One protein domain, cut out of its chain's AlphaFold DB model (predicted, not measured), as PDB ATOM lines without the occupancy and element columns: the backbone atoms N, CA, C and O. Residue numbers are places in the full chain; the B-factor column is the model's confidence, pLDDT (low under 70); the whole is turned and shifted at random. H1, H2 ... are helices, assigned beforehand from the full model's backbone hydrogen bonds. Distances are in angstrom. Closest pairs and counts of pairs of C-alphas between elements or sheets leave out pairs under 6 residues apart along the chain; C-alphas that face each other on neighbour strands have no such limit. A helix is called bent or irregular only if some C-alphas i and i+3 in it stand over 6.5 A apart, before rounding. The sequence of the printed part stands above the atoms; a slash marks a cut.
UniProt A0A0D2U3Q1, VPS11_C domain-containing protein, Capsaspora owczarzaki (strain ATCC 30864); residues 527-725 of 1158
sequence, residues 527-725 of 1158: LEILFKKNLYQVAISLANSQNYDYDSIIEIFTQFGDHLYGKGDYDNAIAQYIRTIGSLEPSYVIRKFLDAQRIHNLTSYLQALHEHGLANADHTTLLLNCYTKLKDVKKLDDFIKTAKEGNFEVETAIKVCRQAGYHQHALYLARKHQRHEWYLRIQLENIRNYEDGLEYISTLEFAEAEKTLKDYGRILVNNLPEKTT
ATOM      1  N   LEU A 527      60.161   7.068  28.507       85.69
ATOM      2  CA  LEU A 527      59.199   6.889  27.418       85.69
ATOM      3  C   LEU A 527      58.151   5.820  27.766       85.69
ATOM      4  O   LEU A 527      56.957   6.088  27.650       85.69
ATOM      5  N   GLU A 528      58.550   4.676  28.328       84.88
ATOM      6  CA  GLU A 528      57.615   3.661  28.832       84.88
ATOM      7  C   GLU A 528      56.645   4.211  29.887       84.88
ATOM      8  O   GLU A 528      55.450   3.916  29.840       84.88
ATOM      9  N   ILE A 529      57.126   5.023  30.836       86.31
ATOM     10  CA  ILE A 529      56.280   5.672  31.854       86.31
ATOM     11  C   ILE A 529      55.271   6.641  31.206       86.31
ATOM     12  O   ILE A 529      54.167   6.817  31.730       86.31
ATOM     13  N   LEU A 530      55.619   7.254  30.071       85.31
ATOM     14  CA  LEU A 530      54.729   8.126  29.302       85.31
ATOM     15  C   LEU A 530      53.710   7.328  28.476       85.31
ATOM     16  O   LEU A 530      52.528   7.676  28.508       85.31
ATOM     17  N   PHE A 531      54.112   6.234  27.820       84.38
ATOM     18  CA  PHE A 531      53.203   5.342  27.086       84.38
ATOM     19  C   PHE A 531      52.207   4.657  28.029       84.38
ATOM     20  O   PHE A 531      51.007   4.695  27.781       84.38
ATOM     21  N   LYS A 532      52.662   4.160  29.188       83.88
ATOM     22  CA  LYS A 532      51.805   3.591  30.253       83.88
ATOM     23  C   LYS A 532      50.808   4.606  30.849       83.88
ATOM     24  O   LYS A 532      49.882   4.209  31.550       83.88
ATOM     25  N   LYS A 533      50.978   5.907  30.570       82.50
ATOM     26  CA  LYS A 533      50.041   6.997  30.910       82.50
ATOM     27  C   LYS A 533      49.317   7.592  29.684       82.50
ATOM     28  O   LYS A 533      48.595   8.575  29.842       82.50
ATOM     29  N   ASN A 534      49.496   7.033  28.483       82.44
ATOM     30  CA  ASN A 534      48.983   7.530  27.195       82.44
ATOM     31  C   ASN A 534      49.407   8.978  26.841       82.44
ATOM     32  O   ASN A 534      48.699   9.692  26.128       82.44
ATOM     33  N   LEU A 535      50.562   9.448  27.330       83.06
ATOM     34  CA  LEU A 535      51.029  10.839  27.181       83.06
ATOM     35  C   LEU A 535      52.007  11.039  26.012       83.06
ATOM     36  O   LEU A 535      53.030  11.710  26.148       83.06
ATOM     37  N   TYR A 536      51.658  10.497  24.845       84.44
ATOM     38  CA  TYR A 536      52.484  10.495  23.631       84.44
ATOM     39  C   TYR A 536      53.017  11.874  23.208       84.44
ATOM     40  O   TYR A 536      54.176  11.979  22.836       84.44
ATOM     41  N   GLN A 537      52.237  12.953  23.339       82.38
ATOM     42  CA  GLN A 537      52.714  14.312  23.018       82.38
ATOM     43  C   GLN A 537      53.914  14.752  23.881       82.38
ATOM     44  O   GLN A 537      54.819  15.418  23.387       82.38
ATOM     45  N   VAL A 538      53.958  14.332  25.153       82.25
ATOM     46  CA  VAL A 538      55.103  14.586  26.050       82.25
ATOM     47  C   VAL A 538      56.254  13.620  25.747       82.25
ATOM     48  O   VAL A 538      57.411  13.979  25.925       82.25
ATOM     49  N   ALA A 539      55.966  12.414  25.248       84.88
ATOM     50  CA  ALA A 539      56.993  11.485  24.774       84.88
ATOM     51  C   ALA A 539      57.707  12.015  23.518       84.88
ATOM     52  O   ALA A 539      58.931  11.973  23.456       84.88
ATOM     53  N   ILE A 540      56.959  12.592  22.569       83.69
ATOM     54  CA  ILE A 540      57.498  13.242  21.365       83.69
ATOM     55  C   ILE A 540      58.347  14.462  21.749       83.69
ATOM     56  O   ILE A 540      59.475  14.595  21.277       83.69
ATOM     57  N   SER A 541      57.854  15.341  22.633       81.56
ATOM     58  CA  SER A 541      58.629  16.518  23.054       81.56
ATOM     59  C   SER A 541      59.889  16.132  23.839       81.56
ATOM     60  O   SER A 541      60.950  16.709  23.604       81.56
ATOM     61  N   LEU A 542      59.810  15.102  24.692       81.44
ATOM     62  CA  LEU A 542      60.959  14.553  25.410       81.44
ATOM     63  C   LEU A 542      62.001  13.964  24.446       81.44
ATOM     64  O   LEU A 542      63.168  14.343  24.539       81.44
ATOM     65  N   ALA A 543      61.590  13.108  23.505       83.88
ATOM     66  CA  ALA A 543      62.478  12.486  22.521       83.88
ATOM     67  C   ALA A 543      63.187  13.533  21.643       83.88
ATOM     68  O   ALA A 543      64.414  13.512  21.531       83.88
ATOM     69  N   ASN A 544      62.442  14.518  21.130       82.69
ATOM     70  CA  ASN A 544      63.011  15.653  20.400       82.69
ATOM     71  C   ASN A 544      64.008  16.442  21.270       82.69
ATOM     72  O   ASN A 544      65.109  16.749  20.825       82.69
ATOM     73  N   SER A 545      63.664  16.734  22.532       76.25
ATOM     74  CA  SER A 545      64.534  17.497  23.448       76.25
ATOM     75  C   SER A 545      65.821  16.772  23.865       76.25
ATOM     76  O   SER A 545      66.729  17.405  24.403       76.25
ATOM     77  N   GLN A 546      65.904  15.459  23.628       75.81
ATOM     78  CA  GLN A 546      67.069  14.622  23.935       75.81
ATOM     79  C   GLN A 546      67.808  14.140  22.674       75.81
ATOM     80  O   GLN A 546      68.759  13.376  22.803       75.81
ATOM     81  N   ASN A 547      67.423  14.627  21.483       73.94
ATOM     82  CA  ASN A 547      67.963  14.215  20.179       73.94
ATOM     83  C   ASN A 547      67.930  12.688  19.976       73.94
ATOM     84  O   ASN A 547      68.927  12.083  19.591       73.94
ATOM     85  N   TYR A 548      66.790  12.068  20.293       75.88
ATOM     86  CA  TYR A 548      66.569  10.637  20.077       75.88
ATOM     87  C   TYR A 548      66.530  10.297  18.576       75.88
ATOM     88  O   TYR A 548      66.201  11.159  17.757       75.88
ATOM     89  N   ASP A 549      66.844   9.051  18.214       80.62
ATOM     90  CA  ASP A 549      66.929   8.636  16.810       80.62
ATOM     91  C   ASP A 549      65.590   8.800  16.070       80.62
ATOM     92  O   ASP A 549      64.515   8.494  16.599       80.62
ATOM     93  N   TYR A 550      65.657   9.279  14.823       76.81
ATOM     94  CA  TYR A 550      64.475   9.627  14.024       76.81
ATOM     95  C   TYR A 550      63.542   8.424  13.804       76.81
ATOM     96  O   TYR A 550      62.327   8.557  13.946       76.81
ATOM     97  N   ASP A 551      64.100   7.235  13.567       77.88
ATOM     98  CA  ASP A 551      63.328   5.995  13.424       77.88
ATOM     99  C   ASP A 551      62.579   5.626  14.715       77.88
ATOM    100  O   ASP A 551      61.395   5.289  14.680       77.88
ATOM    101  N   SER A 552      63.200   5.798  15.886       78.12
ATOM    102  CA  SER A 552      62.512   5.605  17.169       78.12
ATOM    103  C   SER A 552      61.444   6.673  17.430       78.12
ATOM    104  O   SER A 552      60.421   6.381  18.047       78.12
ATOM    105  N   ILE A 553      61.609   7.903  16.932       83.19
ATOM    106  CA  ILE A 553      60.553   8.931  16.981       83.19
ATOM    107  C   ILE A 553      59.363   8.534  16.082       83.19
ATOM    108  O   ILE A 553      58.206   8.761  16.453       83.19
ATOM    109  N   ILE A 554      59.607   7.873  14.946       84.25
ATOM    110  CA  ILE A 554      58.561   7.313  14.072       84.25
ATOM    111  C   ILE A 554      57.801   6.171  14.763       84.25
ATOM    112  O   ILE A 554      56.577   6.091  14.621       84.25
ATOM    113  N   GLU A 555      58.460   5.338  15.575       84.38
ATOM    114  CA  GLU A 555      57.761   4.359  16.422       84.38
ATOM    115  C   GLU A 555      56.796   5.045  17.405       84.38
ATOM    116  O   GLU A 555      55.657   4.593  17.557       84.38
ATOM    117  N   ILE A 556      57.187   6.175  18.012       86.81
ATOM    118  CA  ILE A 556      56.301   6.956  18.898       86.81
ATOM    119  C   ILE A 556      55.083   7.480  18.128       86.81
ATOM    120  O   ILE A 556      53.954   7.346  18.610       86.81
ATOM    121  N   PHE A 557      55.275   8.042  16.929       87.31
ATOM    122  CA  PHE A 557      54.163   8.484  16.076       87.31
ATOM    123  C   PHE A 557      53.257   7.319  15.649       87.31
ATOM    124  O   PHE A 557      52.034   7.479  15.631       87.31
ATOM    125  N   THR A 558      53.824   6.142  15.380       88.75
ATOM    126  CA  THR A 558      53.074   4.929  15.014       88.75
ATOM    127  C   THR A 558      52.221   4.434  16.184       88.75
ATOM    128  O   THR A 558      51.013   4.251  16.025       88.75
ATOM    129  N   GLN A 559      52.797   4.305  17.386       86.94
ATOM    130  CA  GLN A 559      52.053   3.928  18.597       86.94
ATOM    131  C   GLN A 559      50.980   4.964  18.967       86.94
ATOM    132  O   GLN A 559      49.890   4.601  19.413       86.94
ATOM    133  N   PHE A 560      51.255   6.255  18.763       89.31
ATOM    134  CA  PHE A 560      50.290   7.321  19.022       89.31
ATOM    135  C   PHE A 560      49.121   7.294  18.023       89.31
ATOM    136  O   PHE A 560      47.964   7.399  18.438       89.31
ATOM    137  N   GLY A 561      49.404   7.084  16.732       88.25
ATOM    138  CA  GLY A 561      48.392   6.854  15.698       88.25
ATOM    139  C   GLY A 561      47.537   5.621  15.996       88.25
ATOM    140  O   GLY A 561      46.312   5.694  15.919       88.25
ATOM    141  N   ASP A 562      48.157   4.525  16.440       88.75
ATOM    142  CA  ASP A 562      47.467   3.292  16.833       88.75
ATOM    143  C   ASP A 562      46.549   3.489  18.051       88.75
ATOM    144  O   ASP A 562      45.402   3.031  18.039       88.75
ATOM    145  N   HIS A 563      47.003   4.219  19.071       89.06
ATOM    146  CA  HIS A 563      46.192   4.584  20.237       89.06
ATOM    147  C   HIS A 563      45.003   5.487  19.855       89.06
ATOM    148  O   HIS A 563      43.877   5.247  20.297       89.06
ATOM    149  N   LEU A 564      45.213   6.506  19.012       87.56
ATOM    150  CA  LEU A 564      44.134   7.371  18.514       87.56
ATOM    151  C   LEU A 564      43.125   6.589  17.660       87.56
ATOM    152  O   LEU A 564      41.917   6.737  17.847       87.56
ATOM    153  N   TYR A 565      43.602   5.688  16.800       88.12
ATOM    154  CA  TYR A 565      42.756   4.793  16.014       88.12
ATOM    155  C   TYR A 565      41.916   3.870  16.913       88.12
ATOM    156  O   TYR A 565      40.710   3.737  16.708       88.12
ATOM    157  N   GLY A 566      42.518   3.285  17.956       88.56
ATOM    158  CA  GLY A 566      41.811   2.471  18.954       88.56
ATOM    159  C   GLY A 566      40.765   3.252  19.762       88.56
ATOM    160  O   GLY A 566      39.731   2.697  20.126       88.56
ATOM    161  N   LYS A 567      40.993   4.551  19.987       88.44
ATOM    162  CA  LYS A 567      40.047   5.481  20.633       88.44
ATOM    163  C   LYS A 567      38.882   5.901  19.712       88.44
ATOM    164  O   LYS A 567      37.889   6.430  20.205       88.44
ATOM    165  N   GLY A 568      38.989   5.683  18.399       85.44
ATOM    166  CA  GLY A 568      38.011   6.140  17.400       85.44
ATOM    167  C   GLY A 568      38.293   7.528  16.806       85.44
ATOM    168  O   GLY A 568      37.460   8.072  16.091       85.44
ATOM    169  N   ASP A 569      39.458   8.108  17.098       88.19
ATOM    170  CA  ASP A 569      39.864   9.462  16.710       88.19
ATOM    171  C   ASP A 569      40.664   9.418  15.395       88.19
ATOM    172  O   ASP A 569      41.892   9.545  15.360       88.19
ATOM    173  N   TYR A 570      39.962   9.107  14.302       89.06
ATOM    174  CA  TYR A 570      40.575   8.709  13.028       89.06
ATOM    175  C   TYR A 570      41.268   9.848  12.273       89.06
ATOM    176  O   TYR A 570      42.189   9.585  11.494       89.06
ATOM    177  N   ASP A 571      40.857  11.090  12.514       87.69
ATOM    178  CA  ASP A 571      41.372  12.276  11.825       87.69
ATOM    179  C   ASP A 571      42.709  12.708  12.447       87.69
ATOM    180  O   ASP A 571      43.702  12.915  11.748       87.69
ATOM    181  N   ASN A 572      42.794  12.716  13.784       87.81
ATOM    182  CA  ASN A 572      44.068  12.931  14.468       87.81
ATOM    183  C   ASN A 572      45.019  11.739  14.286       87.81
ATOM    184  O   ASN A 572      46.231  11.951  14.189       87.81
ATOM    185  N   ALA A 573      44.499  10.505  14.201       91.94
ATOM    186  CA  ALA A 573      45.305   9.318  13.906       91.94
ATOM    187  C   ALA A 573      45.975   9.413  12.526       91.94
ATOM    188  O   ALA A 573      47.187   9.211  12.428       91.94
ATOM    189  N   ILE A 574      45.231   9.769  11.467       90.69
ATOM    190  CA  ILE A 574      45.813   9.875  10.121       90.69
ATOM    191  C   ILE A 574      46.841  11.007  10.022       90.69
ATOM    192  O   ILE A 574      47.884  10.821   9.396       90.69
ATOM    193  N   ALA A 575      46.639  12.112  10.747       89.81
ATOM    194  CA  ALA A 575      47.637  13.172  10.874       89.81
ATOM    195  C   ALA A 575      48.952  12.712  11.546       89.81
ATOM    196  O   ALA A 575      50.005  13.276  11.249       89.81
ATOM    197  N   GLN A 576      48.933  11.679  12.406       89.50
ATOM    198  CA  GLN A 576      50.171  11.072  12.921       89.50
ATOM    199  C   GLN A 576      50.799  10.127  11.895       89.50
ATOM    200  O   GLN A 576      51.998  10.222  11.652       89.50
ATOM    201  N   TYR A 577      50.012   9.265  11.239       90.75
ATOM    202  CA  TYR A 577      50.546   8.354  10.218       90.75
ATOM    203  C   TYR A 577      51.176   9.102   9.029       90.75
ATOM    204  O   TYR A 577      52.189   8.647   8.501       90.75
ATOM    205  N   ILE A 578      50.670  10.281   8.648       89.88
ATOM    206  CA  ILE A 578      51.310  11.141   7.635       89.88
ATOM    207  C   ILE A 578      52.751  11.521   8.040       89.88
ATOM    208  O   ILE A 578      53.631  11.566   7.188       89.88
ATOM    209  N   ARG A 579      53.043  11.688   9.339       85.94
ATOM    210  CA  ARG A 579      54.404  11.961   9.851       85.94
ATOM    211  C   ARG A 579      55.320  10.729   9.893       85.94
ATOM    212  O   ARG A 579      56.504  10.874  10.162       85.94
ATOM    213  N   THR A 580      54.789   9.532   9.629       87.75
ATOM    214  CA  THR A 580      55.560   8.271   9.563       87.75
ATOM    215  C   THR A 580      55.970   7.877   8.134       87.75
ATOM    216  O   THR A 580      56.649   6.866   7.936       87.75
ATOM    217  N   ILE A 581      55.565   8.670   7.131       84.88
ATOM    218  CA  ILE A 581      55.900   8.460   5.718       84.88
ATOM    219  C   ILE A 581      57.427   8.456   5.537       84.88
ATOM    220  O   ILE A 581      58.123   9.353   6.005       84.88
ATOM    221  N   GLY A 582      57.936   7.434   4.844       79.38
ATOM    222  CA  GLY A 582      59.366   7.234   4.576       79.38
ATOM    223  C   GLY A 582      60.034   6.135   5.406       79.38
ATOM    224  O   GLY A 582      61.083   5.654   4.992       79.38
ATOM    225  N   SER A 583      59.423   5.695   6.513       80.69
ATOM    226  CA  SER A 583      59.952   4.602   7.353       80.69
ATOM    227  C   SER A 583      58.876   3.566   7.728       80.69
ATOM    228  O   SER A 583      59.135   2.364   7.675       80.69
ATOM    229  N   LEU A 584      57.624   3.982   7.978       85.31
ATOM    230  CA  LEU A 584      56.502   3.044   8.129       85.31
ATOM    231  C   LEU A 584      55.968   2.586   6.760       85.31
ATOM    232  O   LEU A 584      55.700   3.408   5.882       85.31
ATOM    233  N   GLU A 585      55.753   1.277   6.588       85.44
ATOM    234  CA  GLU A 585      55.219   0.705   5.345       85.44
ATOM    235  C   GLU A 585      53.773   1.194   5.074       85.44
ATOM    236  O   GLU A 585      52.880   0.935   5.895       85.44
ATOM    237  N   PRO A 586      53.474   1.818   3.912       87.44
ATOM    238  CA  PRO A 586      52.133   2.324   3.602       87.44
ATOM    239  C   PRO A 586      51.020   1.274   3.695       87.44
ATOM    240  O   PRO A 586      49.894   1.595   4.084       87.44
ATOM    241  N   SER A 587      51.330   0.005   3.415       87.88
ATOM    242  CA  SER A 587      50.408  -1.129   3.548       87.88
ATOM    243  C   SER A 587      49.797  -1.264   4.948       87.88
ATOM    244  O   SER A 587      48.654  -1.713   5.063       87.88
ATOM    245  N   TYR A 588      50.514  -0.876   6.011       89.00
ATOM    246  CA  TYR A 588      50.005  -0.907   7.388       89.00
ATOM    247  C   TYR A 588      48.835   0.065   7.567       89.00
ATOM    248  O   TYR A 588      47.764  -0.315   8.045       89.00
ATOM    249  N   VAL A 589      49.024   1.309   7.121       88.75
ATOM    250  CA  VAL A 589      48.032   2.386   7.229       88.75
ATOM    251  C   VAL A 589      46.868   2.130   6.271       88.75
ATOM    252  O   VAL A 589      45.710   2.144   6.688       88.75
ATOM    253  N   ILE A 590      47.155   1.790   5.010       88.44
ATOM    254  CA  ILE A 590      46.134   1.494   3.993       88.44
ATOM    255  C   ILE A 590      45.200   0.370   4.467       88.44
ATOM    256  O   ILE A 590      43.982   0.505   4.358       88.44
ATOM    257  N   ARG A 591      45.735  -0.703   5.072       87.69
ATOM    258  CA  ARG A 591      44.934  -1.822   5.601       87.69
ATOM    259  C   ARG A 591      43.999  -1.412   6.746       87.69
ATOM    260  O   ARG A 591      42.936  -2.012   6.880       87.69
ATOM    261  N   LYS A 592      44.350  -0.397   7.547       87.19
ATOM    262  CA  LYS A 592      43.474   0.141   8.608       87.19
ATOM    263  C   LYS A 592      42.370   1.048   8.054       87.19
ATOM    264  O   LYS A 592      41.240   0.976   8.523       87.19
ATOM    265  N   PHE A 593      42.662   1.869   7.046       87.81
ATOM    266  CA  PHE A 593      41.731   2.892   6.538       87.81
ATOM    267  C   PHE A 593      40.943   2.484   5.274       87.81
ATOM    268  O   PHE A 593      40.264   3.320   4.686       87.81
ATOM    269  N   LEU A 594      40.970   1.206   4.873       85.94
ATOM    270  CA  LEU A 594      40.286   0.688   3.670       85.94
ATOM    271  C   LEU A 594      38.739   0.658   3.753       85.94
ATOM    272  O   LEU A 594      38.069   0.390   2.757       85.94
ATOM    273  N   ASP A 595      38.167   0.918   4.931       81.00
ATOM    274  CA  ASP A 595      36.721   1.012   5.167       81.00
ATOM    275  C   ASP A 595      36.074   2.133   4.327       81.00
ATOM    276  O   ASP A 595      36.554   3.267   4.272       81.00
ATOM    277  N   ALA A 596      34.932   1.829   3.705       70.12
ATOM    278  CA  ALA A 596      34.178   2.759   2.871       70.12
ATOM    279  C   ALA A 596      33.690   4.013   3.625       70.12
ATOM    280  O   ALA A 596      33.481   5.048   2.993       70.12
ATOM    281  N   GLN A 597      33.552   3.962   4.954       81.75
ATOM    282  CA  GLN A 597      33.236   5.145   5.769       81.75
ATOM    283  C   GLN A 597      34.426   6.115   5.919       81.75
ATOM    284  O   GLN A 597      34.241   7.254   6.336       81.75
ATOM    285  N   ARG A 598      35.651   5.682   5.581       85.31
ATOM    286  CA  ARG A 598      36.923   6.351   5.927       85.31
ATOM    287  C   ARG A 598      37.719   6.814   4.708       85.31
ATOM    288  O   ARG A 598      38.880   7.204   4.837       85.31
ATOM    289  N   ILE A 599      37.092   6.798   3.527       85.75
ATOM    290  CA  ILE A 599      37.727   7.108   2.235       85.75
ATOM    291  C   ILE A 599      38.408   8.484   2.258       85.75
ATOM    292  O   ILE A 599      39.480   8.619   1.676       85.75
ATOM    293  N   HIS A 600      37.851   9.480   2.955       87.38
ATOM    294  CA  HIS A 600      38.477  10.799   3.111       87.38
ATOM    295  C   HIS A 600      39.872  10.714   3.751       87.38
ATOM    296  O   HIS A 600      40.833  11.226   3.183       87.38
ATOM    297  N   ASN A 601      40.016   9.988   4.859       88.88
ATOM    298  CA  ASN A 601      41.279   9.895   5.595       88.88
ATOM    299  C   ASN A 601      42.300   9.049   4.821       88.88
ATOM    300  O   ASN A 601      43.465   9.429   4.711       88.88
ATOM    301  N   LEU A 602      41.852   7.954   4.191       90.31
ATOM    302  CA  LEU A 602      42.686   7.190   3.257       90.31
ATOM    303  C   LEU A 602      43.169   8.063   2.084       90.31
ATOM    304  O   LEU A 602      44.336   7.983   1.707       90.31
ATOM    305  N   THR A 603      42.302   8.929   1.547       87.62
ATOM    306  CA  THR A 603      42.651   9.886   0.484       87.62
ATOM    307  C   THR A 603      43.734  10.847   0.965       87.62
ATOM    308  O   THR A 603      44.755  10.956   0.296       87.62
ATOM    309  N   SER A 604      43.583  11.473   2.138       88.38
ATOM    310  CA  SER A 604      44.581  12.406   2.685       88.38
ATOM    311  C   SER A 604      45.955  11.767   2.907       88.38
ATOM    312  O   SER A 604      46.974  12.388   2.614       88.38
ATOM    313  N   TYR A 605      46.006  10.511   3.362       90.38
ATOM    314  CA  TYR A 605      47.273   9.782   3.497       90.38
ATOM    315  C   TYR A 605      47.910   9.450   2.141       90.38
ATOM    316  O   TYR A 605      49.108   9.652   1.955       90.38
ATOM    317  N   LEU A 606      47.116   8.984   1.171       88.56
ATOM    318  CA  LEU A 606      47.603   8.679  -0.180       88.56
ATOM    319  C   LEU A 606      48.020   9.939  -0.961       88.56
ATOM    320  O   LEU A 606      48.948   9.866  -1.764       88.56
ATOM    321  N   GLN A 607      47.380  11.086  -0.707       86.50
ATOM    322  CA  GLN A 607      47.797  12.399  -1.211       86.50
ATOM    323  C   GLN A 607      49.179  12.772  -0.666       86.50
ATOM    324  O   GLN A 607      50.106  12.945  -1.455       86.50
ATOM    325  N   ALA A 608      49.351  12.782   0.660       86.31
ATOM    326  CA  ALA A 608      50.636  13.093   1.285       86.31
ATOM    327  C   ALA A 608      51.756  12.143   0.814       86.31
ATOM    328  O   ALA A 608      52.863  12.589   0.513       86.31
ATOM    329  N   LEU A 609      51.470  10.843   0.673       87.75
ATOM    330  CA  LEU A 609      52.420   9.851   0.155       87.75
ATOM    331  C   LEU A 609      52.850  10.137  -1.298       87.75
ATOM    332  O   LEU A 609      54.003   9.892  -1.662       87.75
ATOM    333  N   HIS A 610      51.946  10.673  -2.124       82.25
ATOM    334  CA  HIS A 610      52.238  11.081  -3.500       82.25
ATOM    335  C   HIS A 610      53.036  12.389  -3.564       82.25
ATOM    336  O   HIS A 610      53.972  12.489  -4.354       82.25
ATOM    337  N   GLU A 611      52.719  13.364  -2.710       82.31
ATOM    338  CA  GLU A 611      53.451  14.635  -2.585       82.31
ATOM    339  C   GLU A 611      54.909  14.418  -2.150       82.31
ATOM    340  O   GLU A 611      55.814  15.053  -2.688       82.31
ATOM    341  N   HIS A 612      55.155  13.450  -1.259       81.25
ATOM    342  CA  HIS A 612      56.504  13.027  -0.860       81.25
ATOM    343  C   HIS A 612      57.229  12.180  -1.927       81.25
ATOM    344  O   HIS A 612      58.388  11.818  -1.737       81.25
ATOM    345  N   GLY A 613      56.578  11.840  -3.048       78.94
ATOM    346  CA  GLY A 613      57.173  11.057  -4.137       78.94
ATOM    347  C   GLY A 613      57.386   9.568  -3.835       78.94
ATOM    348  O   GLY A 613      58.052   8.888  -4.611       78.94
ATOM    349  N   LEU A 614      56.815   9.050  -2.742       79.75
ATOM    350  CA  LEU A 614      56.980   7.666  -2.267       79.75
ATOM    351  C   LEU A 614      55.775   6.760  -2.606       79.75
ATOM    352  O   LEU A 614      55.643   5.655  -2.081       79.75
ATOM    353  N   ALA A 615      54.867   7.224  -3.469       80.19
ATOM    354  CA  ALA A 615      53.676   6.480  -3.872       80.19
ATOM    355  C   ALA A 615      53.935   5.553  -5.074       80.19
ATOM    356  O   ALA A 615      54.112   6.015  -6.199       80.19
ATOM    357  N   ASN A 616      53.847   4.241  -4.845       82.62
ATOM    358  CA  ASN A 616      53.839   3.220  -5.897       82.62
ATOM    359  C   ASN A 616      52.607   3.329  -6.827       82.62
ATOM    360  O   ASN A 616      51.577   3.913  -6.467       82.62
ATOM    361  N   ALA A 617      52.671   2.686  -7.999       77.31
ATOM    362  CA  ALA A 617      51.573   2.646  -8.974       77.31
ATOM    363  C   ALA A 617      50.245   2.118  -8.382       77.31
ATOM    364  O   ALA A 617      49.178   2.650  -8.696       77.31
ATOM    365  N   ASP A 618      50.294   1.155  -7.457       81.50
ATOM    366  CA  ASP A 618      49.109   0.668  -6.733       81.50
ATOM    367  C   ASP A 618      48.494   1.738  -5.823       81.50
ATOM    368  O   ASP A 618      47.274   1.883  -5.749       81.50
ATOM    369  N   HIS A 619      49.326   2.524  -5.132       84.38
ATOM    370  CA  HIS A 619      48.881   3.565  -4.203       84.38
ATOM    371  C   HIS A 619      48.226   4.736  -4.946       84.38
ATOM    372  O   HIS A 619      47.189   5.242  -4.518       84.38
ATOM    373  N   THR A 620      48.776   5.125  -6.098       80.69
ATOM    374  CA  THR A 620      48.167   6.143  -6.971       80.69
ATOM    375  C   THR A 620      46.894   5.645  -7.660       80.69
ATOM    376  O   THR A 620      45.925   6.395  -7.780       80.69
ATOM    377  N   THR A 621      46.832   4.363  -8.028       81.69
ATOM    378  CA  THR A 621      45.612   3.725  -8.544       81.69
ATOM    379  C   THR A 621      44.528   3.637  -7.466       81.69
ATOM    380  O   THR A 621      43.351   3.883  -7.743       81.69
ATOM    381  N   LEU A 622      44.894   3.354  -6.214       84.19
ATOM    382  CA  LEU A 622      43.977   3.398  -5.074       84.19
ATOM    383  C   LEU A 622      43.477   4.828  -4.813       84.19
ATOM    384  O   LEU A 622      42.275   5.017  -4.638       84.19
ATOM    385  N   LEU A 623      44.352   5.838  -4.891       85.44
ATOM    386  CA  LEU A 623      43.985   7.256  -4.787       85.44
ATOM    387  C   LEU A 623      42.987   7.677  -5.882       85.44
ATOM    388  O   LEU A 623      41.985   8.328  -5.590       85.44
ATOM    389  N   LEU A 624      43.197   7.245  -7.129       80.69
ATOM    390  CA  LEU A 624      42.272   7.493  -8.241       80.69
ATOM    391  C   LEU A 624      40.901   6.823  -8.020       80.69
ATOM    392  O   LEU A 624      39.854   7.424  -8.283       80.69
ATOM    393  N   ASN A 625      40.893   5.596  -7.489       82.62
ATOM    394  CA  ASN A 625      39.679   4.898  -7.057       82.62
ATOM    395  C   ASN A 625      38.974   5.604  -5.881       82.62
ATOM    396  O   ASN A 625      37.749   5.541  -5.776       82.62
ATOM    397  N   CYS A 626      39.708   6.298  -5.008       84.19
ATOM    398  CA  CYS A 626      39.130   7.148  -3.969       84.19
ATOM    399  C   CYS A 626      38.510   8.423  -4.567       84.19
ATOM    400  O   CYS A 626      37.327   8.668  -4.337       84.19
ATOM    401  N   TYR A 627      39.235   9.187  -5.396       83.62
ATOM    402  CA  TYR A 627      38.706  10.399  -6.043       83.62
ATOM    403  C   TYR A 627      37.440  10.130  -6.870       83.62
ATOM    404  O   TYR A 627      36.454  10.859  -6.752       83.62
ATOM    405  N   THR A 628      37.427   9.059  -7.671       81.25
ATOM    406  CA  THR A 628      36.258   8.697  -8.492       81.25
ATOM    407  C   THR A 628      35.043   8.288  -7.654       81.25
ATOM    408  O   THR A 628      33.923   8.652  -8.016       81.25
ATOM    409  N   LYS A 629      35.239   7.623  -6.503       81.94
ATOM    410  CA  LYS A 629      34.165   7.339  -5.529       81.94
ATOM    411  C   LYS A 629      33.665   8.598  -4.815       81.94
ATOM    412  O   LYS A 629      32.458   8.747  -4.643       81.94
ATOM    413  N   LEU A 630      34.570   9.504  -4.434       81.88
ATOM    414  CA  LEU A 630      34.244  10.787  -3.795       81.88
ATOM    415  C   LEU A 630      33.622  11.812  -4.762       81.88
ATOM    416  O   LEU A 630      33.034  12.789  -4.307       81.88
ATOM    417  N   LYS A 631      33.730  11.588  -6.079       78.19
ATOM    418  CA  LYS A 631      33.265  12.486  -7.156       78.19
ATOM    419  C   LYS A 631      33.888  13.890  -7.116       78.19
ATOM    420  O   LYS A 631      33.298  14.846  -7.613       78.19
ATOM    421  N   ASP A 632      35.095  14.016  -6.564       77.06
ATOM    422  CA  ASP A 632      35.840  15.279  -6.549       77.06
ATOM    423  C   ASP A 632      36.493  15.526  -7.917       77.06
ATOM    424  O   ASP A 632      37.661  15.214  -8.150       77.06
ATOM    425  N   VAL A 633      35.694  16.047  -8.853       76.06
ATOM    426  CA  VAL A 633      36.111  16.268 -10.247       76.06
ATOM    427  C   VAL A 633      37.282  17.249 -10.343       76.06
ATOM    428  O   VAL A 633      38.127  17.078 -11.212       76.06
ATOM    429  N   LYS A 634      37.374  18.236  -9.438       77.56
ATOM    430  CA  LYS A 634      38.464  19.224  -9.448       77.56
ATOM    431  C   LYS A 634      39.795  18.560  -9.114       77.56
ATOM    432  O   LYS A 634      40.692  18.565  -9.947       77.56
ATOM    433  N   LYS A 635      39.888  17.884  -7.960       74.69
ATOM    434  CA  LYS A 635      41.128  17.190  -7.571       74.69
ATOM    435  C   LYS A 635      41.503  16.067  -8.540       74.69
ATOM    436  O   LYS A 635      42.686  15.809  -8.728       74.69
ATOM    437  N   LEU A 636      40.520  15.418  -9.172       78.25
ATOM    438  CA  LEU A 636      40.754  14.420 -10.219       78.25
ATOM    439  C   LEU A 636      41.386  15.034 -11.483       78.25
ATOM    440  O   LEU A 636      42.341  14.472 -12.015       78.25
ATOM    441  N   ASP A 637      40.875  16.175 -11.945       76.44
ATOM    442  CA  ASP A 637      41.378  16.902 -13.117       76.44
ATOM    443  C   ASP A 637      42.768  17.513 -12.850       76.44
ATOM    444  O   ASP A 637      43.698  17.310 -13.635       76.44
ATOM    445  N   ASP A 638      42.955  18.148 -11.687       77.12
ATOM    446  CA  ASP A 638      44.249  18.664 -11.223       77.12
ATOM    447  C   ASP A 638      45.299  17.543 -11.123       77.12
ATOM    448  O   ASP A 638      46.423  17.700 -11.607       77.12
ATOM    449  N   PHE A 639      44.933  16.381 -10.567       74.38
ATOM    450  CA  PHE A 639      45.804  15.203 -10.492       74.38
ATOM    451  C   PHE A 639      46.178  14.684 -11.889       74.38
ATOM    452  O   PHE A 639      47.357  14.489 -12.174       74.38
ATOM    453  N   ILE A 640      45.207  14.520 -12.793       76.00
ATOM    454  CA  ILE A 640      45.434  14.009 -14.157       76.00
ATOM    455  C   ILE A 640      46.300  14.958 -15.005       76.00
ATOM    456  O   ILE A 640      47.125  14.500 -15.805       76.00
ATOM    457  N   LYS A 641      46.149  16.274 -14.830       72.19
ATOM    458  CA  LYS A 641      46.956  17.287 -15.528       72.19
ATOM    459  C   LYS A 641      48.372  17.388 -14.966       72.19
ATOM    460  O   LYS A 641      49.328  17.402 -15.745       72.19
ATOM    461  N   THR A 642      48.506  17.428 -13.641       67.25
ATOM    462  CA  THR A 642      49.773  17.723 -12.943       67.25
ATOM    463  C   THR A 642      50.649  16.482 -12.732       67.25
ATOM    464  O   THR A 642      51.856  16.614 -12.524       67.25
ATOM    465  N   ALA A 643      50.088  15.270 -12.815       60.41
ATOM    466  CA  ALA A 643      50.855  14.037 -12.667       60.41
ATOM    467  C   ALA A 643      51.965  13.910 -13.726       60.41
ATOM    468  O   ALA A 643      51.738  14.006 -14.941       60.41
ATOM    469  N   LYS A 644      53.179  13.649 -13.227       58.62
ATOM    470  CA  LYS A 644      54.371  13.364 -14.029       58.62
ATOM    471  C   LYS A 644      54.270  11.976 -14.661       58.62
ATOM    472  O   LYS A 644      53.715  11.042 -14.079       58.62
ATOM    473  N   GLU A 645      54.832  11.850 -15.856       52.72
ATOM    474  CA  GLU A 645      54.901  10.593 -16.597       52.72
ATOM    475  C   GLU A 645      55.766   9.575 -15.840       52.72
ATOM    476  O   GLU A 645      56.966   9.771 -15.668       52.72
ATOM    477  N   GLY A 646      55.122   8.510 -15.349       54.31
ATOM    478  CA  GLY A 646      55.738   7.449 -14.542       54.31
ATOM    479  C   GLY A 646      55.019   7.143 -13.222       54.31
ATOM    480  O   GLY A 646      55.127   6.026 -12.730       54.31
ATOM    481  N   ASN A 647      54.240   8.079 -12.663       61.22
ATOM    482  CA  ASN A 647      53.721   7.933 -11.292       61.22
ATOM    483  C   ASN A 647      52.533   6.955 -11.124       61.22
ATOM    484  O   ASN A 647      52.207   6.608  -9.993       61.22
ATOM    485  N   PHE A 648      51.846   6.544 -12.197       67.69
ATOM    486  CA  PHE A 648      50.641   5.702 -12.119       67.69
ATOM    487  C   PHE A 648      50.500   4.764 -13.324       67.69
ATOM    488  O   PHE A 648      50.992   5.057 -14.416       67.69
ATOM    489  N   GLU A 649      49.785   3.646 -13.153       70.88
ATOM    490  CA  GLU A 649      49.488   2.736 -14.262       70.88
ATOM    491  C   GLU A 649      48.407   3.342 -15.170       70.88
ATOM    492  O   GLU A 649      47.204   3.259 -14.906       70.88
ATOM    493  N   VAL A 650      48.848   3.960 -16.267       75.81
ATOM    494  CA  VAL A 650      47.995   4.692 -17.219       75.81
ATOM    495  C   VAL A 650      46.805   3.863 -17.709       75.81
ATOM    496  O   VAL A 650      45.696   4.382 -17.824       75.81
ATOM    497  N   GLU A 651      47.004   2.573 -17.985       76.06
ATOM    498  CA  GLU A 651      45.937   1.726 -18.520       76.06
ATOM    499  C   GLU A 651      44.827   1.475 -17.491       76.06
ATOM    500  O   GLU A 651      43.641   1.587 -17.810       76.06
ATOM    501  N   THR A 652      45.190   1.200 -16.238       77.06
ATOM    502  CA  THR A 652      44.213   1.017 -15.159       77.06
ATOM    503  C   THR A 652      43.558   2.337 -14.764       77.06
ATOM    504  O   THR A 652      42.350   2.359 -14.528       77.06
ATOM    505  N   ALA A 653      44.273   3.463 -14.841       76.81
ATOM    506  CA  ALA A 653      43.664   4.784 -14.695       76.81
ATOM    507  C   ALA A 653      42.591   5.065 -15.765       76.81
ATOM    508  O   ALA A 653      41.495   5.529 -15.436       76.81
ATOM    509  N   ILE A 654      42.854   4.714 -17.030       80.88
ATOM    510  CA  ILE A 654      41.873   4.813 -18.122       80.88
ATOM    511  C   ILE A 654      40.681   3.871 -17.877       80.88
ATOM    512  O   ILE A 654      39.535   4.307 -18.017       80.88
ATOM    513  N   LYS A 655      40.912   2.615 -17.462       81.56
ATOM    514  CA  LYS A 655      39.845   1.650 -17.114       81.56
ATOM    515  C   LYS A 655      38.931   2.189 -16.007       81.56
ATOM    516  O   LYS A 655      37.713   2.183 -16.180       81.56
ATOM    517  N   VAL A 656      39.504   2.703 -14.916       81.50
ATOM    518  CA  VAL A 656      38.771   3.287 -13.776       81.50
ATOM    519  C   VAL A 656      37.966   4.515 -14.210       81.50
ATOM    520  O   VAL A 656      36.760   4.571 -13.971       81.50
ATOM    521  N   CYS A 657      38.578   5.463 -14.930       79.94
ATOM    522  CA  CYS A 657      37.870   6.650 -15.427       79.94
ATOM    523  C   CYS A 657      36.733   6.283 -16.397       79.94
ATOM    524  O   CYS A 657      35.664   6.893 -16.353       79.94
ATOM    525  N   ARG A 658      36.927   5.257 -17.239       83.12
ATOM    526  CA  ARG A 658      35.905   4.731 -18.157       83.12
ATOM    527  C   ARG A 658      34.734   4.085 -17.411       83.12
ATOM    528  O   ARG A 658      33.591   4.358 -17.769       83.12
ATOM    529  N   GLN A 659      34.999   3.270 -16.388       82.00
ATOM    530  CA  GLN A 659      33.968   2.628 -15.557       82.00
ATOM    531  C   GLN A 659      33.181   3.640 -14.713       82.00
ATOM    532  O   GLN A 659      31.970   3.504 -14.566       82.00
ATOM    533  N   ALA A 660      33.845   4.682 -14.208       76.94
ATOM    534  CA  ALA A 660      33.221   5.761 -13.441       76.94
ATOM    535  C   ALA A 660      32.477   6.809 -14.306       76.94
ATOM    536  O   ALA A 660      31.930   7.765 -13.762       76.94
ATOM    537  N   GLY A 661      32.452   6.652 -15.637       78.44
ATOM    538  CA  GLY A 661      31.744   7.545 -16.569       78.44
ATOM    539  C   GLY A 661      32.494   8.827 -16.963       78.44
ATOM    540  O   GLY A 661      31.988   9.613 -17.763       78.44
ATOM    541  N   TYR A 662      33.720   9.041 -16.475       81.94
ATOM    542  CA  TYR A 662      34.546  10.219 -16.775       81.94
ATOM    543  C   TYR A 662      35.252  10.103 -18.140       81.94
ATOM    544  O   TYR A 662      36.475  10.217 -18.249       81.94
ATOM    545  N   HIS A 663      34.477   9.880 -19.206       82.12
ATOM    546  CA  HIS A 663      34.991   9.573 -20.545       82.12
ATOM    547  C   HIS A 663      35.933  10.649 -21.115       82.12
ATOM    548  O   HIS A 663      36.927  10.299 -21.739       82.12
ATOM    549  N   GLN A 664      35.693  11.938 -20.846       81.00
ATOM    550  CA  GLN A 664      36.572  13.034 -21.290       81.00
ATOM    551  C   GLN A 664      37.973  12.973 -20.651       81.00
ATOM    552  O   GLN A 664      38.975  13.118 -21.347       81.00
ATOM    553  N   HIS A 665      38.060  12.682 -19.349       81.94
ATOM    554  CA  HIS A 665      39.338  12.515 -18.646       81.94
ATOM    555  C   HIS A 665      40.077  11.254 -19.131       81.94
ATOM    556  O   HIS A 665      41.292  11.274 -19.324       81.94
ATOM    557  N   ALA A 666      39.334  10.176 -19.412       83.00
ATOM    558  CA  ALA A 666      39.883   8.951 -19.992       83.00
ATOM    559  C   ALA A 666      40.426   9.162 -21.424       83.00
ATOM    560  O   ALA A 666      41.503   8.658 -21.739       83.00
ATOM    561  N   LEU A 667      39.740   9.949 -22.269       84.25
ATOM    562  CA  LEU A 667      40.245  10.367 -23.586       84.25
ATOM    563  C   LEU A 667      41.518  11.214 -23.470       84.25
ATOM    564  O   LEU A 667      42.465  10.984 -24.220       84.25
ATOM    565  N   TYR A 668      41.554  12.179 -22.544       82.44
ATOM    566  CA  TYR A 668      42.727  13.030 -22.325       82.44
ATOM    567  C   TYR A 668      43.953  12.200 -21.923       82.44
ATOM    568  O   TYR A 668      45.003  12.327 -22.552       82.44
ATOM    569  N   LEU A 669      43.803  11.285 -20.957       81.38
ATOM    570  CA  LEU A 669      44.851  10.332 -20.572       81.38
ATOM    571  C   LEU A 669      45.303   9.464 -21.755       81.38
ATOM    572  O   LEU A 669      46.501   9.352 -22.013       81.38
ATOM    573  N   ALA A 670      44.358   8.885 -22.504       84.25
ATOM    574  CA  ALA A 670      44.676   8.027 -23.643       84.25
ATOM    575  C   ALA A 670      45.411   8.782 -24.767       84.25
ATOM    576  O   ALA A 670      46.341   8.235 -25.363       84.25
ATOM    577  N   ARG A 671      45.047  10.048 -25.023       83.25
ATOM    578  CA  ARG A 671      45.706  10.910 -26.017       83.25
ATOM    579  C   ARG A 671      47.078  11.404 -25.547       83.25
ATOM    580  O   ARG A 671      48.001  11.393 -26.356       83.25
ATOM    581  N   LYS A 672      47.233  11.797 -24.273       79.94
ATOM    582  CA  LYS A 672      48.515  12.245 -23.683       79.94
ATOM    583  C   LYS A 672      49.567  11.134 -23.724       79.94
ATOM    584  O   LYS A 672      50.691  11.373 -24.140       79.94
ATOM    585  N   HIS A 673      49.188   9.914 -23.343       77.62
ATOM    586  CA  HIS A 673      50.107   8.778 -23.205       77.62
ATOM    587  C   HIS A 673      50.147   7.830 -24.420       77.62
ATOM    588  O   HIS A 673      50.539   6.671 -24.269       77.62
ATOM    589  N   GLN A 674      49.715   8.286 -25.606       80.06
ATOM    590  CA  GLN A 674      49.789   7.506 -26.858       80.06
ATOM    591  C   GLN A 674      49.172   6.093 -26.723       80.06
ATOM    592  O   GLN A 674      49.704   5.081 -27.175       80.06
ATOM    593  N   ARG A 675      48.026   5.989 -26.036       83.00
ATOM    594  CA  ARG A 675      47.259   4.738 -25.886       83.00
ATOM    595  C   ARG A 675      46.121   4.702 -26.899       83.00
ATOM    596  O   ARG A 675      44.941   4.714 -26.548       83.00
ATOM    597  N   HIS A 676      46.516   4.650 -28.170       84.12
ATOM    598  CA  HIS A 676      45.651   4.761 -29.348       84.12
ATOM    599  C   HIS A 676      44.476   3.772 -29.337       84.12
ATOM    600  O   HIS A 676      43.339   4.169 -29.581       84.12
ATOM    601  N   GLU A 677      44.723   2.516 -28.951       82.31
ATOM    602  CA  GLU A 677      43.686   1.487 -28.801       82.31
ATOM    603  C   GLU A 677      42.588   1.909 -27.810       82.31
ATOM    604  O   GLU A 677      41.405   1.813 -28.124       82.31
ATOM    605  N   TRP A 678      42.963   2.441 -26.642       83.12
ATOM    606  CA  TRP A 678      42.010   2.886 -25.621       83.12
ATOM    607  C   TRP A 678      41.289   4.178 -26.002       83.12
ATOM    608  O   TRP A 678      40.093   4.298 -25.730       83.12
ATOM    609  N   TYR A 679      41.980   5.116 -26.657       84.94
ATOM    610  CA  TYR A 679      41.362   6.333 -27.192       84.94
ATOM    611  C   TYR A 679      40.249   5.976 -28.185       84.94
ATOM    612  O   TYR A 679      39.097   6.368 -27.997       84.94
ATOM    613  N   LEU A 680      40.571   5.154 -29.189       82.81
ATOM    614  CA  LEU A 680      39.615   4.702 -30.197       82.81
ATOM    615  C   LEU A 680      38.499   3.863 -29.583       82.81
ATOM    616  O   LEU A 680      37.336   4.071 -29.913       82.81
ATOM    617  N   ARG A 681      38.804   2.993 -28.618       82.75
ATOM    618  CA  ARG A 681      37.778   2.217 -27.918       82.75
ATOM    619  C   ARG A 681      36.747   3.100 -27.216       82.75
ATOM    620  O   ARG A 681      35.550   2.843 -27.316       82.75
ATOM    621  N   ILE A 682      37.184   4.156 -26.529       83.62
ATOM    622  CA  ILE A 682      36.277   5.104 -25.865       83.62
ATOM    623  C   ILE A 682      35.497   5.919 -26.910       83.62
ATOM    624  O   ILE A 682      34.276   6.055 -26.788       83.62
ATOM    625  N   GLN A 683      36.167   6.399 -27.962       84.06
ATOM    626  CA  GLN A 683      35.545   7.225 -29.000       84.06
ATOM    627  C   GLN A 683      34.503   6.453 -29.831       84.06
ATOM    628  O   GLN A 683      33.451   7.004 -30.152       84.06
ATOM    629  N   LEU A 684      34.750   5.171 -30.125       82.12
ATOM    630  CA  LEU A 684      33.927   4.331 -31.006       82.12
ATOM    631  C   LEU A 684      32.877   3.486 -30.253       82.12
ATOM    632  O   LEU A 684      31.749   3.378 -30.736       82.12
ATOM    633  N   GLU A 685      33.200   2.904 -29.085       81.00
ATOM    634  CA  GLU A 685      32.246   2.083 -28.307       81.00
ATOM    635  C   GLU A 685      31.334   2.939 -27.405       81.00
ATOM    636  O   GLU A 685      30.122   2.718 -27.372       81.00
ATOM    637  N   ASN A 686      31.897   3.903 -26.655       81.50
ATOM    638  CA  ASN A 686      31.148   4.690 -25.660       81.50
ATOM    639  C   ASN A 686      30.557   5.980 -26.233       81.50
ATOM    640  O   ASN A 686      29.373   6.240 -26.037       81.50
ATOM    641  N   ILE A 687      31.380   6.793 -26.897       80.44
ATOM    642  CA  ILE A 687      30.987   8.130 -27.377       80.44
ATOM    643  C   ILE A 687      30.325   8.053 -28.762       80.44
ATOM    644  O   ILE A 687      29.469   8.874 -29.077       80.44
ATOM    645  N   ARG A 688      30.672   7.029 -29.555       81.56
ATOM    646  CA  ARG A 688      30.183   6.773 -30.921       81.56
ATOM    647  C   ARG A 688      30.456   7.909 -31.914       81.56
ATOM    648  O   ARG A 688      29.741   8.044 -32.904       81.56
ATOM    649  N   ASN A 689      31.505   8.703 -31.690       84.69
ATOM    650  CA  ASN A 689      31.955   9.670 -32.686       84.69
ATOM    651  C   ASN A 689      32.926   8.991 -33.665       84.69
ATOM    652  O   ASN A 689      34.139   8.931 -33.452       84.69
ATOM    653  N   TYR A 690      32.355   8.448 -34.739       83.00
ATOM    654  CA  TYR A 690      33.092   7.748 -35.789       83.00
ATOM    655  C   TYR A 690      33.954   8.680 -36.656       83.00
ATOM    656  O   TYR A 690      34.897   8.202 -37.283       83.00
ATOM    657  N   GLU A 691      33.669   9.989 -36.686       83.06
ATOM    658  CA  GLU A 691      34.407  10.951 -37.516       83.06
ATOM    659  C   GLU A 691      35.735  11.335 -36.859       83.06
ATOM    660  O   GLU A 691      36.786  11.051 -37.436       83.06
ATOM    661  N   ASP A 692      35.710  11.834 -35.617       81.38
ATOM    662  CA  ASP A 692      36.917  12.101 -34.813       81.38
ATOM    663  C   ASP A 692      37.811  10.856 -34.694       81.38
ATOM    664  O   ASP A 692      39.036  10.954 -34.683       81.38
ATOM    665  N   GLY A 693      37.200   9.671 -34.561       83.31
ATOM    666  CA  GLY A 693      37.925   8.406 -34.466       83.31
ATOM    667  C   GLY A 693      38.684   8.075 -35.753       83.31
ATOM    668  O   GLY A 693      39.847   7.678 -35.694       83.31
ATOM    669  N   LEU A 694      38.059   8.280 -36.916       83.62
ATOM    670  CA  LEU A 694      38.690   8.059 -38.217       83.62
ATOM    671  C   LEU A 694      39.737   9.136 -38.543       83.62
ATOM    672  O   LEU A 694      40.791   8.814 -39.093       83.62
ATOM    673  N   GLU A 695      39.483  10.394 -38.175       84.75
ATOM    674  CA  GLU A 695      40.475  11.464 -38.291       84.75
ATOM    675  C   GLU A 695      41.696  11.166 -37.415       84.75
ATOM    676  O   GLU A 695      42.817  11.199 -37.923       84.75
ATOM    677  N   TYR A 696      41.495  10.762 -36.157       84.00
ATOM    678  CA  TYR A 696      42.580  10.371 -35.256       84.00
ATOM    679  C   TYR A 696      43.423   9.224 -35.824       84.00
ATOM    680  O   TYR A 696      44.644   9.359 -35.852       84.00
ATOM    681  N   ILE A 697      42.807   8.156 -36.359       84.50
ATOM    682  CA  ILE A 697      43.531   7.079 -37.071       84.50
ATOM    683  C   ILE A 697      44.391   7.656 -38.202       84.50
ATOM    684  O   ILE A 697      45.549   7.274 -38.334       84.50
ATOM    685  N   SER A 698      43.871   8.615 -38.976       83.56
ATOM    686  CA  SER A 698      44.630   9.254 -40.061       83.56
ATOM    687  C   SER A 698      45.784  10.157 -39.592       83.56
ATOM    688  O   SER A 698      46.572  10.597 -40.428       83.56
ATOM    689  N   THR A 699      45.910  10.425 -38.286       84.94
ATOM    690  CA  THR A 699      47.071  11.110 -37.681       84.94
ATOM    691  C   THR A 699      48.140  10.146 -37.145       84.94
ATOM    692  O   THR A 699      49.232  10.600 -36.807       84.94
ATOM    693  N   LEU A 700      47.853   8.839 -37.060       83.69
ATOM    694  CA  LEU A 700      48.773   7.836 -36.504       83.69
ATOM    695  C   LEU A 700      49.868   7.433 -37.494       83.69
ATOM    696  O   LEU A 700      49.698   7.538 -38.714       83.69
ATOM    697  N   GLU A 701      50.974   6.898 -36.974       82.69
ATOM    698  CA  GLU A 701      51.994   6.263 -37.808       82.69
ATOM    699  C   GLU A 701      51.462   4.997 -38.496       82.69
ATOM    700  O   GLU A 701      50.526   4.344 -38.031       82.69
ATOM    701  N   PHE A 702      52.086   4.644 -39.623       82.38
ATOM    702  CA  PHE A 702      51.642   3.578 -40.528       82.38
ATOM    703  C   PHE A 702      51.274   2.263 -39.810       82.38
ATOM    704  O   PHE A 702      50.193   1.725 -40.042       82.38
ATOM    705  N   ALA A 703      52.137   1.765 -38.918       81.00
ATOM    706  CA  ALA A 703      51.939   0.473 -38.254       81.00
ATOM    707  C   ALA A 703      50.768   0.487 -37.249       81.00
ATOM    708  O   ALA A 703      50.100  -0.528 -37.039       81.00
ATOM    709  N   GLU A 704      50.490   1.640 -36.642       82.38
ATOM    710  CA  GLU A 704      49.400   1.808 -35.681       82.38
ATOM    711  C   GLU A 704      48.064   2.045 -36.387       82.38
ATOM    712  O   GLU A 704      47.048   1.470 -35.991       82.38
ATOM    713  N   ALA A 705      48.069   2.819 -37.478       83.56
ATOM    714  CA  ALA A 705      46.936   2.930 -38.390       83.56
ATOM    715  C   ALA A 705      46.562   1.550 -38.968       83.56
ATOM    716  O   ALA A 705      45.388   1.185 -38.979       83.56
ATOM    717  N   GLU A 706      47.554   0.742 -39.359       83.19
ATOM    718  CA  GLU A 706      47.348  -0.630 -39.826       83.19
ATOM    719  C   GLU A 706      46.720  -1.535 -38.754       83.19
ATOM    720  O   GLU A 706      45.703  -2.176 -39.034       83.19
ATOM    721  N   LYS A 707      47.268  -1.579 -37.528       84.56
ATOM    722  CA  LYS A 707      46.688  -2.389 -36.441       84.56
ATOM    723  C   LYS A 707      45.255  -1.942 -36.126       84.56
ATOM    724  O   LYS A 707      44.330  -2.751 -36.136       84.56
ATOM    725  N   THR A 708      45.055  -0.647 -35.885       82.75
ATOM    726  CA  THR A 708      43.754  -0.113 -35.449       82.75
ATOM    727  C   THR A 708      42.663  -0.244 -36.513       82.75
ATOM    728  O   THR A 708      41.497  -0.429 -36.158       82.75
ATOM    729  N   LEU A 709      43.007  -0.232 -37.807       83.81
ATOM    730  CA  LEU A 709      42.052  -0.514 -38.882       83.81
ATOM    731  C   LEU A 709      41.712  -2.004 -39.024       83.81
ATOM    732  O   LEU A 709      40.597  -2.301 -39.446       83.81
ATOM    733  N   LYS A 710      42.584  -2.938 -38.622       83.06
ATOM    734  CA  LYS A 710      42.218  -4.365 -38.516       83.06
ATOM    735  C   LYS A 710      41.217  -4.582 -37.373       83.06
ATOM    736  O   LYS A 710      40.174  -5.193 -37.590       83.06
ATOM    737  N   ASP A 711      41.473  -3.987 -36.207       81.06
ATOM    738  CA  ASP A 711      40.621  -4.129 -35.015       81.06
ATOM    739  C   ASP A 711      39.249  -3.428 -35.165       81.06
ATOM    740  O   ASP A 711      38.198  -4.019 -34.906       81.06
ATOM    741  N   TYR A 712      39.233  -2.159 -35.598       82.19
ATOM    742  CA  TYR A 712      38.028  -1.311 -35.609       82.19
ATOM    743  C   TYR A 712      37.433  -1.063 -37.002       82.19
ATOM    744  O   TYR A 712      36.311  -0.554 -37.109       82.19
ATOM    745  N   GLY A 713      38.126  -1.441 -38.082       82.38
ATOM    746  CA  GLY A 713      37.703  -1.153 -39.456       82.38
ATOM    747  C   GLY A 713      36.319  -1.696 -39.799       82.38
ATOM    748  O   GLY A 713      35.576  -1.040 -40.524       82.38
ATOM    749  N   ARG A 714      35.898  -2.827 -39.214       83.75
ATOM    750  CA  ARG A 714      34.545  -3.380 -39.427       83.75
ATOM    751  C   ARG A 714      33.446  -2.471 -38.872       83.75
ATOM    752  O   ARG A 714      32.366  -2.409 -39.450       83.75
ATOM    753  N   ILE A 715      33.694  -1.750 -37.781       83.69
ATOM    754  CA  ILE A 715      32.738  -0.770 -37.241       83.69
ATOM    755  C   ILE A 715      32.732   0.476 -38.132       83.69
ATOM    756  O   ILE A 715      31.664   0.979 -38.482       83.69
ATOM    757  N   LEU A 716      33.914   0.929 -38.553       83.56
ATOM    758  CA  LEU A 716      34.085   2.126 -39.374       83.56
ATOM    759  C   LEU A 716      33.489   1.961 -40.784       83.56
ATOM    760  O   LEU A 716      32.660   2.775 -41.172       83.56
ATOM    761  N   VAL A 717      33.774   0.869 -41.504       84.75
ATOM    762  CA  VAL A 717      33.208   0.593 -42.844       84.75
ATOM    763  C   VAL A 717      31.680   0.432 -42.820       84.75
ATOM    764  O   VAL A 717      31.017   0.803 -43.783       84.75
ATOM    765  N   ASN A 718      31.085  -0.063 -41.727       84.00
ATOM    766  CA  ASN A 718      29.622  -0.158 -41.618       84.00
ATOM    767  C   ASN A 718      28.923   1.200 -41.384       84.00
ATOM    768  O   ASN A 718      27.728   1.292 -41.652       84.00
ATOM    769  N   ASN A 719      29.628   2.234 -40.901       83.19
ATOM    770  CA  ASN A 719      29.046   3.555 -40.600       83.19
ATOM    771  C   ASN A 719      29.523   4.670 -41.555       83.19
ATOM    772  O   ASN A 719      28.759   5.577 -41.869       83.19
ATOM    773  N   LEU A 720      30.773   4.606 -42.025       86.38
ATOM    774  CA  LEU A 720      31.449   5.595 -42.875       86.38
ATOM    775  C   LEU A 720      32.208   4.913 -44.042       86.38
ATOM    776  O   LEU A 720      33.410   5.144 -44.206       86.38
ATOM    777  N   PRO A 721      31.546   4.074 -44.870       83.31
ATOM    778  CA  PRO A 721      32.211   3.212 -45.854       83.31
ATOM    779  C   PRO A 721      33.154   3.967 -46.794       83.31
ATOM    780  O   PRO A 721      34.299   3.558 -46.959       83.31
ATOM    781  N   GLU A 722      32.720   5.095 -47.359       83.94
ATOM    782  CA  GLU A 722      33.517   5.889 -48.301       83.94
ATOM    783  C   GLU A 722      34.796   6.454 -47.659       83.94
ATOM    784  O   GLU A 722      35.898   6.260 -48.176       83.94
ATOM    785  N   LYS A 723      34.672   7.128 -46.506       85.69
ATOM    786  CA  LYS A 723      35.818   7.738 -45.813       85.69
ATOM    787  C   LYS A 723      36.819   6.667 -45.359       85.69
ATOM    788  O   LYS A 723      38.024   6.858 -45.510       85.69
ATOM    789  N   THR A 724      36.337   5.532 -44.845       86.19
ATOM    790  CA  THR A 724      37.197   4.435 -44.373       86.19
ATOM    791  C   THR A 724      37.846   3.659 -45.520       86.19
ATOM    792  O   THR A 724      39.034   3.357 -45.438       86.19
ATOM    793  N   THR A 725      37.128   3.398 -46.617       85.44
ATOM    794  CA  THR A 725      37.689   2.721 -47.804       85.44
ATOM    795  C   THR A 725      38.806   3.556 -48.430       85.44
ATOM    796  O   THR A 725      39.867   3.025 -48.742       85.44
TER     797      THR A 725
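This is residues 527 to 725 of the 1158 residues of the protein "VPS11_C domain-containing protein" of Capsaspora owczarzaki (strain ATCC 30864) (UniProt A0A0D2U3Q1). The printed part runs back and forth in short helices that stack one after another into a long rod, a zigzag row in which the helices lie across the rod's length. H1 is at one end of the row, H14 at the other, and H7 near the middle. The printed part has 199 residues with fourteen named helices, H1 to H14 in that order, and no named strand; the class is all helix. The whole is loose, with a radius of gyration of the C-alphas of 23.8 A and spans of 83 by 30 by 23 A.

Start at H1, residues 527 to 531, which touches H2, residues 536 to 545; their closest C-alphas, Leu 527 and Ala 539, are 5.7 A apart. H2 makes a hairpin with H3, residues 550 to 567, at a shallow tilt of 11 degrees; H3 touches it with residues 553 to 560 alone, and the closest C-alphas are those of Tyr 536 and Phe 560, 6.0 A apart. With residues 557 to 565 alone H3 makes the next hairpin, with H4, residues 570 to 578; look for the closest C-alphas, Gly 561 and Ala 573, at 4.3 A. H5, residues 586 to 593, is close to H4 but not clearly touching, with the C-alphas of Tyr 577 and Val 589 closest at 7.1 A. H6, residues 596 to 611, touches H4 and runs the same way; the closest C-alphas, Ile 578 and Tyr 605, are 5.9 A apart. With residues 599 to 602 alone H6 also touches H5 in a hairpin, closest at the C-alphas of Phe 593 and Leu 602, 5.5 A apart. H7, residues 617 to 630, touches H6 at a steep tilt of 47 degrees, opposite ways, with the C-alphas of Leu 606 and Leu 623 closest at 6.0 A. Next come H8, residues 633 to 642, and H9, residues 650 to 659, which are apart. Both touch H7, closest at the C-alphas of Tyr 627 and Leu 636, 6.1 A, and of Thr 621 and Ala 653, 6.5 A. Further on, H10, residues 663 to 672, H11, residues 676 to 687, H12, residues 690 to 699, and H13, residues 702 to 719, follow in hairpins; for instance, the closest C-alphas of H9 and H10, Ile 654 and Ala 666, are 5.0 A apart. H7 to H13 form an up and down bundle, each helix running against the one before it. H14, residues 721 to 725, touches residues 713 to 717 of H13 alone, with the C-alphas of Val 717 and Thr 724 closest at 5.7 A. Every O i to N i+4 pair is within hydrogen-bond range in the helices other than H6 with 10 of 12, H11 with 7 of 8 and H13 with 11 of 14.

Find C-alpha 527 at (59.199, 6.889, 27.418), where H1 begins. H3 runs 25.6 A from C-alpha 550 at (64.475, 9.627, 14.024). H6 spans 23.3 A and is irregular, with C-alphas 597 and 600 8.2 A apart. H7 spans 19.8 A. H13 spans 22.6 A and is irregular, with C-alphas 711 and 714 7.5 A apart and a kink of 72 degrees near residue 712. H14 ends at C-alpha 725, at (37.689, 2.721, -47.804).

The two C-alphas farthest apart, those of Ile 529 and Glu 722, are 83.3 A apart. The printed part has no cut and no long link; the links from H4 to H5 and from H8 to H9 are short, the others tight. The mean pLDDT of the printed part is 82.4, and residues 642 to 648 are under 70.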